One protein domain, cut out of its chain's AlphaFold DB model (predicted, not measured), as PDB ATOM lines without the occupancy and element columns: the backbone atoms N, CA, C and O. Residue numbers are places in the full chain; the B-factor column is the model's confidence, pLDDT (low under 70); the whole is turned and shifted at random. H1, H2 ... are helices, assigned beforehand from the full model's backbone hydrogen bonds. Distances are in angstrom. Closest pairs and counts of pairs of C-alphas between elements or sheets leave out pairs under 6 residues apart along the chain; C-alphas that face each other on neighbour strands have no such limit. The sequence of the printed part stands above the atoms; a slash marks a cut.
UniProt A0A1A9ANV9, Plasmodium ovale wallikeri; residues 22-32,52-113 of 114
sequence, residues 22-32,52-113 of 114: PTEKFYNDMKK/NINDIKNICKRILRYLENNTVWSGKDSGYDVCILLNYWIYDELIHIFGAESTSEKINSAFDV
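AT A GLANCE: This is residues 22 to 32 and 52 to 113 of the 114 residues of a protein of Plasmodium ovale wallikeri (UniProt A0A1A9ANV9). Two long helices, H2 and H3, lie side by side as a helical hairpin, joined at one end by a long loop, residues 70 to 81. H1 crosses one side of this pair in the half nearer the loop, and the short H4 lies on the opposite side toward the other end, packed on H3. The printed part has 73 residues, with four named helices in the order H1, H2, H3, H4 and no named strand; the class is all helix. The whole is only just compact, close to loose, with a radius of gyration of the C-alphas of 13.1 A, and its outline is elongated, spanning 37 by 21 by 20 A.

IN THESE COORDINATES: The printed part begins with H1, residues 22 to 31, 14.4 A from first to last C-alpha; C-alpha 22 is at (-82.918, -53.578, 186.830). After the cut, H2 holds residues 53 to 69 and is 24.3 A long, starting with C-alpha 53 at (-77.281, -30.380, 168.792). H3 holds residues 82 to 98 and is 24.2 A long. H4, residues 104 to 111, is 10.5 A long and ends with C-alpha 111 at (-86.991, -31.675, 174.850).

HOW THE PARTS SIT: H3 is the hub, touching H1, H2 and H4. H2 and H3, a helical hairpin, touch at a shallow tilt of 18 degrees and run opposite ways; their closest C-alphas, those of Asp 55 and Ile 97, are 7.3 A apart. H1 only just touches H3, with 3 pairs of C-alphas within 8 A; the closest are those of Tyr 27 and Trp 89, 7.1 A apart. H3 touches H1 with residues 85 to 89 alone, at a steep tilt of 48 degrees, the same way. H1 also only just touches H2, again with 3 pairs of C-alphas within 8 A, the closest being Met 30 and Arg 62 at 6.6 A; H2 does so with residues 62 to 66 alone, at a steep tilt of 53 degrees, opposite ways. H4 touches residues 91 to 98 of H3 alone, at a steep tilt of 61 degrees, opposite ways; the closest C-alphas, those of Leu 94 and Ile 107, are 6.4 A apart. H2 and H4 are close but not clearly touching, with the C-alphas of Ile 56 and Ala 110 closest at 6.8 A. H1 and H4 are apart. The helix packing is mostly crossed: of 4 touching pairs, 1 is at a shallow tilt. In H1, H2, H3 and H4 every O i to N i+4 pair is within hydrogen-bond range.

THE WHOLE: The two C-alphas farthest apart, those of Asp 77 and Glu 101, are 37.8 A apart. Residues 33 to 51 are not printed, and C-alphas 32 and 52 are 20.0 A apart across this cut, which lies in the link from H1 to H2. The link from H2 to H3, 12 residues, is long, and the link from H3 to H4, 5 residues, is tight. The mean pLDDT of the printed part is 83.9; residues 71 to 80 are under 70, where the model's confidence is low.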
ATOM      1  N   PRO A  22     -82.376 -53.716 188.184       77.94
ATOM      2  CA  PRO A  22     -82.918 -53.578 186.830       77.94
ATOM      3  C   PRO A  22     -82.667 -52.188 186.234       77.94
ATOM      4  O   PRO A  22     -82.479 -52.053 185.027       77.94
ATOM      5  N   THR A  23     -82.585 -51.165 187.088       83.50
ATOM      6  CA  THR A  23     -82.188 -49.805 186.708       83.50
ATOM      7  C   THR A  23     -80.745 -49.745 186.214       83.50
ATOM      8  O   THR A  23     -80.479 -49.113 185.198       83.50
ATOM      9  N   GLU A  24     -79.816 -50.442 186.868       85.88
ATOM     10  CA  GLU A  24     -78.418 -50.512 186.437       85.88
ATOM     11  C   GLU A  24     -78.303 -51.174 185.061       85.88
ATOM     12  O   GLU A  24     -77.630 -50.653 184.171       85.88
ATOM     13  N   LYS A  25     -79.021 -52.284 184.851       85.31
ATOM     14  CA  LYS A  25     -79.095 -52.950 183.543       85.31
ATOM     15  C   LYS A  25     -79.618 -52.014 182.457       85.31
ATOM     16  O   LYS A  25     -78.984 -51.899 181.411       85.31
ATOM     17  N   PHE A  26     -80.715 -51.307 182.733       87.75
ATOM     18  CA  PHE A  26     -81.282 -50.318 181.820       87.75
ATOM     19  C   PHE A  26     -80.265 -49.225 181.457       87.75
ATOM     20  O   PHE A  26     -79.995 -49.004 180.278       87.75
ATOM     21  N   TYR A  27     -79.645 -48.582 182.452       90.81
ATOM     22  CA  TYR A  27     -78.671 -47.511 182.214       90.81
ATOM     23  C   TYR A  27     -77.438 -48.011 181.451       90.81
ATOM     24  O   TYR A  27     -76.932 -47.320 180.566       90.81
ATOM     25  N   ASN A  28     -76.963 -49.222 181.750       89.06
ATOM     26  CA  ASN A  28     -75.855 -49.838 181.021       89.06
ATOM     27  C   ASN A  28     -76.220 -50.106 179.557       89.06
ATOM     28  O   ASN A  28     -75.392 -49.887 178.671       89.06
ATOM     29  N   ASP A  29     -77.447 -50.543 179.280       87.62
ATOM     30  CA  ASP A  29     -77.927 -50.746 177.913       87.62
ATOM     31  C   ASP A  29     -78.077 -49.432 177.143       87.62
ATOM     32  O   ASP A  29     -77.702 -49.373 175.969       87.62
ATOM     33  N   MET A  30     -78.543 -48.368 177.802       91.69
ATOM     34  CA  MET A  30     -78.649 -47.039 177.196       91.69
ATOM     35  C   MET A  30     -77.283 -46.418 176.874       91.69
ATOM     36  O   MET A  30     -77.142 -45.752 175.846       91.69
ATOM     37  N   LYS A  31     -76.261 -46.662 177.708       88.19
ATOM     38  CA  LYS A  31     -74.896 -46.128 177.530       88.19
ATOM     39  C   LYS A  31     -74.082 -46.833 176.448       88.19
ATOM     40  O   LYS A  31     -73.192 -46.215 175.864       88.19
ATOM     41  N   LYS A  32     -74.384 -48.091 176.123       85.75
ATOM     42  CA  LYS A  32     -73.644 -48.849 175.100       85.75
ATOM     43  C   LYS A  32     -73.655 -48.141 173.743       85.75
ATOM     44  O   LYS A  32     -74.685 -47.655 173.282       85.75
ATOM     45  N   ASN A  52     -75.435 -27.804 171.560       90.06
ATOM     46  CA  ASN A  52     -75.187 -29.230 171.805       90.06
ATOM     47  C   ASN A  52     -76.026 -30.131 170.887       90.06
ATOM     48  O   ASN A  52     -76.470 -31.204 171.290       90.06
ATOM     49  N   ILE A  53     -76.346 -29.667 169.672       91.25
ATOM     50  CA  ILE A  53     -77.281 -30.380 168.792       91.25
ATOM     51  C   ILE A  53     -76.817 -31.804 168.474       91.25
ATOM     52  O   ILE A  53     -77.634 -32.715 168.442       91.25
ATOM     53  N   ASN A  54     -75.515 -32.025 168.288       92.31
ATOM     54  CA  ASN A  54     -74.988 -33.356 167.982       92.31
ATOM     55  C   ASN A  54     -75.200 -34.337 169.143       92.31
ATOM     56  O   ASN A  54     -75.558 -35.491 168.902       92.31
ATOM     57  N   ASP A  55     -75.047 -33.876 170.385       93.31
ATOM     58  CA  ASP A  55     -75.273 -34.694 171.578       93.31
ATOM     59  C   ASP A  55     -76.761 -35.011 171.757       93.31
ATOM     60  O   ASP A  55     -77.128 -36.162 171.983       93.31
ATOM     61  N   ILE A  56     -77.641 -34.027 171.538       93.44
ATOM     62  CA  ILE A  56     -79.098 -34.231 171.586       93.44
ATOM     63  C   ILE A  56     -79.549 -35.205 170.487       93.44
ATOM     64  O   ILE A  56     -80.322 -36.128 170.747       93.44
ATOM     65  N   LYS A  57     -79.007 -35.081 169.267       93.69
ATOM     66  CA  LYS A  57     -79.243 -36.058 168.194       93.69
ATOM     67  C   LYS A  57     -78.792 -37.458 168.606       93.69
ATOM     68  O   LYS A  57     -79.472 -38.433 168.293       93.69
ATOM     69  N   ASN A  58     -77.669 -37.581 169.312       93.25
ATOM     70  CA  ASN A  58     -77.193 -38.869 169.812       93.25
ATOM     71  C   ASN A  58     -78.145 -39.472 170.861       93.25
ATOM     72  O   ASN A  58     -78.418 -40.672 170.810       93.25
ATOM     73  N   ILE A  59     -78.704 -38.648 171.756       94.69
ATOM     74  CA  ILE A  59     -79.755 -39.062 172.701       94.69
ATOM     75  C   ILE A  59     -80.970 -39.600 171.934       94.69
ATOM     76  O   ILE A  59     -81.381 -40.734 172.182       94.69
ATOM     77  N   CYS A  60     -81.480 -38.860 170.943       95.06
ATOM     78  CA  CYS A  60     -82.589 -39.311 170.093       95.06
ATOM     79  C   CYS A  60     -82.308 -40.684 169.452       95.06
ATOM     80  O   CYS A  60     -83.129 -41.599 169.546       95.06
ATOM     81  N   LYS A  61     -81.116 -40.886 168.870       94.56
ATOM     82  CA  LYS A  61     -80.749 -42.166 168.237       94.56
ATOM     83  C   LYS A  61     -80.772 -43.322 169.239       94.56
ATOM     84  O   LYS A  61     -81.227 -44.417 168.907       94.56
ATOM     85  N   ARG A  62     -80.280 -43.095 170.461       93.88
ATOM     86  CA  ARG A  62     -80.273 -44.097 171.541       93.88
ATOM     87  C   ARG A  62     -81.688 -44.436 172.003       93.88
ATOM     88  O   ARG A  62     -81.978 -45.620 172.158       93.88
ATOM     89  N   ILE A  63     -82.563 -43.436 172.142       92.69
ATOM     90  CA  ILE A  63     -83.986 -43.635 172.450       92.69
ATOM     91  C   ILE A  63     -84.631 -44.500 171.369       92.69
ATOM     92  O   ILE A  63     -85.138 -45.574 171.678       92.69
ATOM     93  N   LEU A  64     -84.554 -44.095 170.097       92.38
ATOM     94  CA  LEU A  64     -85.177 -44.833 168.992       92.38
ATOM     95  C   LEU A  64     -84.655 -46.267 168.889       92.38
ATOM     96  O   LEU A  64     -85.436 -47.203 168.711       92.38
ATOM     97  N   ARG A  65     -83.347 -46.462 169.082       91.81
ATOM     98  CA  ARG A  65     -82.756 -47.796 169.151       91.81
ATOM     99  C   ARG A  65     -83.337 -48.624 170.287       91.81
ATOM    100  O   ARG A  65     -83.638 -49.801 170.086       91.81
ATOM    101  N   TYR A  66     -83.418 -48.050 171.483       89.38
ATOM    102  CA  TYR A  66     -83.945 -48.741 172.649       89.38
ATOM    103  C   TYR A  66     -85.403 -49.138 172.418       89.38
ATOM    104  O   TYR A  66     -85.733 -50.303 172.618       89.38
ATOM    105  N   LEU A  67     -86.231 -48.210 171.931       87.44
ATOM    106  CA  LEU A  67     -87.645 -48.434 171.634       87.44
ATOM    107  C   LEU A  67     -87.859 -49.507 170.560       87.44
ATOM    108  O   LEU A  67     -88.761 -50.324 170.691       87.44
ATOM    109  N   GLU A  68     -87.022 -49.546 169.520       87.62
ATOM    110  CA  GLU A  68     -87.146 -50.558 168.466       87.62
ATOM    111  C   GLU A  68     -86.725 -51.962 168.933       87.62
ATOM    112  O   GLU A  68     -87.320 -52.954 168.519       87.62
ATOM    113  N   ASN A  69     -85.694 -52.066 169.779       83.25
ATOM    114  CA  ASN A  69     -85.130 -53.361 170.181       83.25
ATOM    115  C   ASN A  69     -85.707 -53.912 171.493       83.25
ATOM    116  O   ASN A  69     -85.575 -55.110 171.752       83.25
ATOM    117  N   ASN A  70     -86.329 -53.078 172.328       76.75
ATOM    118  CA  ASN A  70     -86.980 -53.541 173.548       76.75
ATOM    119  C   ASN A  70     -88.429 -53.912 173.263       76.75
ATOM    120  O   ASN A  70     -89.318 -53.072 173.199       76.75
ATOM    121  N   THR A  71     -88.672 -55.215 173.179       60.53
ATOM    122  CA  THR A  71     -90.012 -55.807 173.063       60.53
ATOM    123  C   THR A  71     -90.839 -55.684 174.351       60.53
ATOM    124  O   THR A  71     -92.030 -56.001 174.360       60.53
ATOM    125  N   VAL A  72     -90.237 -55.202 175.443       59.81
ATOM    126  CA  VAL A  72     -90.863 -55.018 176.759       59.81
ATOM    127  C   VAL A  72     -91.558 -53.655 176.820       59.81
ATOM    128  O   VAL A  72     -91.194 -52.777 177.593       59.81
ATOM    129  N   TRP A  73     -92.549 -53.451 175.956       54.91
ATOM    130  CA  TRP A  73     -93.383 -52.242 175.972       54.91
ATOM    131  C   TRP A  73     -94.709 -52.438 176.716       54.91
ATOM    132  O   TRP A  73     -95.367 -51.470 177.080       54.91
ATOM    133  N   SER A  74     -95.130 -53.684 176.946       47.19
ATOM    134  CA  SER A  74     -96.499 -53.968 177.402       47.19
ATOM    135  C   SER A  74     -96.657 -55.255 178.218       47.19
ATOM    136  O   SER A  74     -97.775 -55.725 178.438       47.19
ATOM    137  N   GLY A  75     -95.558 -55.836 178.701       47.12
ATOM    138  CA  GLY A  75     -95.642 -56.939 179.646       47.12
ATOM    139  C   GLY A  75     -95.981 -56.398 181.030       47.12
ATOM    140  O   GLY A  75     -95.120 -55.795 181.659       47.12
ATOM    141  N   LYS A  76     -97.193 -56.663 181.534       50.75
ATOM    142  CA  LYS A  76     -97.600 -56.413 182.937       50.75
ATOM    143  C   LYS A  76     -96.617 -56.970 183.992       50.75
ATOM    144  O   LYS A  76     -96.745 -56.625 185.159       50.75
ATOM    145  N   ASP A  77     -95.654 -57.793 183.572       51.75
ATOM    146  CA  ASP A  77     -94.706 -58.524 184.408       51.75
ATOM    147  C   ASP A  77     -93.284 -57.933 184.445       51.75
ATOM    148  O   ASP A  77     -92.448 -58.418 185.210       51.75
ATOM    149  N   SER A  78     -92.962 -56.886 183.670       56.19
ATOM    150  CA  SER A  78     -91.716 -56.150 183.920       56.19
ATOM    151  C   SER A  78     -91.967 -55.232 185.107       56.19
ATOM    152  O   SER A  78     -92.660 -54.234 184.962       56.19
ATOM    153  N   GLY A  79     -91.458 -55.572 186.291       55.31
ATOM    154  CA  GLY A  79     -91.703 -54.846 187.547       55.31
ATOM    155  C   GLY A  79     -91.251 -53.373 187.605       55.31
ATOM    156  O   GLY A  79     -91.066 -52.860 188.704       55.31
ATOM    157  N   TYR A  80     -91.047 -52.706 186.464       66.12
ATOM    158  CA  TYR A  80     -90.613 -51.321 186.317       66.12
ATOM    159  C   TYR A  80     -91.306 -50.655 185.127       66.12
ATOM    160  O   TYR A  80     -91.470 -51.255 184.064       66.12
ATOM    161  N   ASP A  81     -91.658 -49.386 185.306       77.00
ATOM    162  CA  ASP A  81     -92.157 -48.530 184.238       77.00
ATOM    163  C   ASP A  81     -90.971 -48.039 183.392       77.00
ATOM    164  O   ASP A  81     -90.180 -47.185 183.808       77.00
ATOM    165  N   VAL A  82     -90.828 -48.620 182.202       79.38
ATOM    166  CA  VAL A  82     -89.776 -48.279 181.236       79.38
ATOM    167  C   VAL A  82     -89.840 -46.802 180.834       79.38
ATOM    168  O   VAL A  82     -88.793 -46.192 180.618       79.38
ATOM    169  N   CYS A  83     -91.030 -46.195 180.792       83.06
ATOM    170  CA  CYS A  83     -91.183 -44.778 180.474       83.06
ATOM    171  C   CYS A  83     -90.575 -43.902 181.573       83.06
ATOM    172  O   CYS A  83     -89.911 -42.911 181.272       83.06
ATOM    173  N   ILE A  84     -90.744 -44.281 182.844       86.88
ATOM    174  CA  ILE A  84     -90.120 -43.571 183.970       86.88
ATOM    175  C   ILE A  84     -88.591 -43.652 183.879       86.88
ATOM    176  O   ILE A  84     -87.920 -42.632 184.033       86.88
ATOM    177  N   LEU A  85     -88.033 -44.833 183.596       88.62
ATOM    178  CA  LEU A  85     -86.580 -44.997 183.457       88.62
ATOM    179  C   LEU A  85     -86.018 -44.203 182.279       88.62
ATOM    180  O   LEU A  85     -84.971 -43.572 182.409       88.62
ATOM    181  N   LEU A  86     -86.732 -44.198 181.154       90.62
ATOM    182  CA  LEU A  86     -86.345 -43.420 179.988       90.62
ATOM    183  C   LEU A  86     -86.354 -41.920 180.291       90.62
ATOM    184  O   LEU A  86     -85.396 -41.239 179.944       90.62
ATOM    185  N   ASN A  87     -87.373 -41.423 181.000       90.44
ATOM    186  CA  ASN A  87     -87.431 -40.025 181.425       90.44
ATOM    187  C   ASN A  87     -86.216 -39.648 182.282       90.44
ATOM    188  O   ASN A  87     -85.526 -38.687 181.954       90.44
ATOM    189  N   TYR A  88     -85.919 -40.409 183.341       92.12
ATOM    190  CA  TYR A  88     -84.760 -40.121 184.193       92.12
ATOM    191  C   TYR A  88     -83.438 -40.186 183.430       92.12
ATOM    192  O   TYR A  88     -82.602 -39.303 183.595       92.12
ATOM    193  N   TRP A  89     -83.271 -41.171 182.548       94.69
ATOM    194  CA  TRP A  89     -82.063 -41.268 181.736       94.69
ATOM    195  C   TRP A  89     -81.899 -40.069 180.793       94.69
ATOM    196  O   TRP A  89     -80.805 -39.521 180.709       94.69
ATOM    197  N   ILE A  90     -82.973 -39.605 180.139       94.38
ATOM    198  CA  ILE A  90     -82.922 -38.394 179.305       94.38
ATOM    199  C   ILE A  90     -82.487 -37.192 180.148       94.38
ATOM    200  O   ILE A  90     -81.579 -36.467 179.747       94.38
ATOM    201  N   TYR A  91     -83.089 -36.994 181.324       92.75
ATOM    202  CA  TYR A  91     -82.703 -35.902 182.220       92.75
ATOM    203  C   TYR A  91     -81.226 -35.973 182.627       92.75
ATOM    204  O   TYR A  91     -80.541 -34.952 182.570       92.75
ATOM    205  N   ASP A  92     -80.722 -37.156 182.985       92.94
ATOM    206  CA  ASP A  92     -79.319 -37.346 183.369       92.94
ATOM    207  C   ASP A  92     -78.355 -37.001 182.224       92.94
ATOM    208  O   ASP A  92     -77.361 -36.304 182.442       92.94
ATOM    209  N   GLU A  93     -78.650 -37.436 180.995       94.62
ATOM    210  CA  GLU A  93     -77.822 -37.123 179.822       94.62
ATOM    211  C   GLU A  93     -77.869 -35.628 179.477       94.62
ATOM    212  O   GLU A  93     -76.836 -35.019 179.194       94.62
ATOM    213  N   LEU A  94     -79.045 -34.993 179.558       93.25
ATOM    214  CA  LEU A  94     -79.169 -33.551 179.335       93.25
ATOM    215  C   LEU A  94     -78.391 -32.754 180.389       93.25
ATOM    216  O   LEU A  94     -77.678 -31.813 180.041       93.25
ATOM    217  N   ILE A  95     -78.458 -33.142 181.664       92.81
ATOM    218  CA  ILE A  95     -77.654 -32.522 182.726       92.81
ATOM    219  C   ILE A  95     -76.157 -32.739 182.477       92.81
ATOM    220  O   ILE A  95     -75.368 -31.819 182.694       92.81
ATOM    221  N   HIS A  96     -75.748 -33.913 181.993       91.94
ATOM    222  CA  HIS A  96     -74.351 -34.175 181.648       91.94
ATOM    223  C   HIS A  96     -73.848 -33.244 180.534       91.94
ATOM    224  O   HIS A  96     -72.742 -32.712 180.627       91.94
ATOM    225  N   ILE A  97     -74.683 -32.991 179.523       91.75
ATOM    226  CA  ILE A  97     -74.384 -32.103 178.393       91.75
ATOM    227  C   ILE A  97     -74.361 -30.626 178.811       91.75
ATOM    228  O   ILE A  97     -73.480 -29.867 178.403       91.75
ATOM    229  N   PHE A  98     -75.349 -30.181 179.588       89.75
ATOM    230  CA  PHE A  98     -75.523 -28.762 179.915       89.75
ATOM    231  C   PHE A  98     -74.825 -28.316 181.203       89.75
ATOM    232  O   PHE A  98     -74.700 -27.110 181.436       89.75
ATOM    233  N   GLY A  99     -74.384 -29.267 182.025       87.44
ATOM    234  CA  GLY A  99     -73.857 -29.046 183.365       87.44
ATOM    235  C   GLY A  99     -74.938 -29.092 184.452       87.44
ATOM    236  O   GLY A  99     -76.121 -28.852 184.209       87.44
ATOM    237  N   ALA A 100     -74.510 -29.363 185.688       80.31
ATOM    238  CA  ALA A 100     -75.390 -29.474 186.857       80.31
ATOM    239  C   ALA A 100     -76.135 -28.171 187.204       80.31
ATOM    240  O   ALA A 100     -77.215 -28.219 187.779       80.31
ATOM    241  N   GLU A 101     -75.587 -27.013 186.824       80.25
ATOM    242  CA  GLU A 101     -76.213 -25.692 187.000       80.25
ATOM    243  C   GLU A 101     -77.031 -25.258 185.769       80.25
ATOM    244  O   GLU A 101     -77.284 -24.072 185.546       80.25
ATOM    245  N   SER A 102     -77.409 -26.211 184.913       80.12
ATOM    246  CA  SER A 102     -78.205 -25.924 183.725       80.12
ATOM    247  C   SER A 102     -79.586 -25.382 184.086       80.12
ATOM    248  O   SER A 102     -80.238 -25.811 185.036       80.12
ATOM    249  N   THR A 103     -80.037 -24.389 183.318       84.62
ATOM    250  CA  THR A 103     -81.365 -23.810 183.505       84.62
ATOM    251  C   THR A 103     -82.426 -24.754 182.957       84.62
ATOM    252  O   THR A 103     -82.208 -25.442 181.954       84.62
ATOM    253  N   SER A 104     -83.612 -24.729 183.567       85.94
ATOM    254  CA  SER A 104     -84.787 -25.435 183.044       85.94
ATOM    255  C   SER A 104     -85.080 -25.058 181.589       85.94
ATOM    256  O   SER A 104     -85.502 -25.906 180.819       85.94
ATOM    257  N   GLU A 105     -84.792 -23.820 181.181       86.88
ATOM    258  CA  GLU A 105     -84.933 -23.362 179.795       86.88
ATOM    259  C   GLU A 105     -84.074 -24.165 178.811       86.88
ATOM    260  O   GLU A 105     -84.580 -24.592 177.776       86.88
ATOM    261  N   LYS A 106     -82.798 -24.423 179.135       85.19
ATOM    262  CA  LYS A 106     -81.908 -25.218 178.272       85.19
ATOM    263  C   LYS A 106     -82.405 -26.654 178.151       85.19
ATOM    264  O   LYS A 106     -82.492 -27.178 177.045       85.19
ATOM    265  N   ILE A 107     -82.776 -27.253 179.281       87.31
ATOM    266  CA  ILE A 107     -83.309 -28.616 179.330       87.31
ATOM    267  C   ILE A 107     -84.604 -28.713 178.512       87.31
ATOM    268  O   ILE A 107     -84.712 -29.577 177.646       87.31
ATOM    269  N   ASN A 108     -85.546 -27.790 178.708       87.69
ATOM    270  CA  ASN A 108     -86.811 -27.756 177.969       87.69
ATOM    271  C   ASN A 108     -86.589 -27.573 176.463       87.69
ATOM    272  O   ASN A 108     -87.196 -28.284 175.672       87.69
ATOM    273  N   SER A 109     -85.662 -26.698 176.059       86.75
ATOM    274  CA  SER A 109     -85.344 -26.514 174.636       86.75
ATOM    275  C   SER A 109     -84.746 -27.765 173.981       86.75
ATOM    276  O   SER A 109     -84.890 -27.958 172.778       86.75
ATOM    277  N   ALA A 110     -84.087 -28.634 174.758       87.69
ATOM    278  CA  ALA A 110     -83.622 -29.923 174.261       87.69
ATOM    279  C   ALA A 110     -84.770 -30.929 174.121       87.69
ATOM    280  O   ALA A 110     -84.764 -31.711 173.176       87.69
ATOM    281  N   PHE A 111     -85.770 -30.881 175.005       88.06
ATOM    282  CA  PHE A 111     -86.991 -31.675 174.850       88.06
ATOM    283  C   PHE A 111     -87.792 -31.290 173.603       88.06
ATOM    284  O   PHE A 111     -88.414 -32.162 173.019       88.06
ATOM    285  N   ASP A 112     -87.725 -30.041 173.132       86.56
ATOM    286  CA  ASP A 112     -88.352 -29.645 171.859       86.56
ATOM    287  C   ASP A 112     -87.685 -30.294 170.624       86.56
ATOM    288  O   ASP A 112     -88.227 -30.248 169.517       86.56
ATOM    289  N   VAL A 113     -86.488 -30.869 170.794       85.88
ATOM    290  CA  VAL A 113     -85.730 -31.568 169.746       85.88
ATOM    291  C   VAL A 113     -85.906 -33.091 169.814       85.88
ATOM    292  O   VAL A 113     -85.762 -33.747 168.780       85.88
TER     293      VAL A 113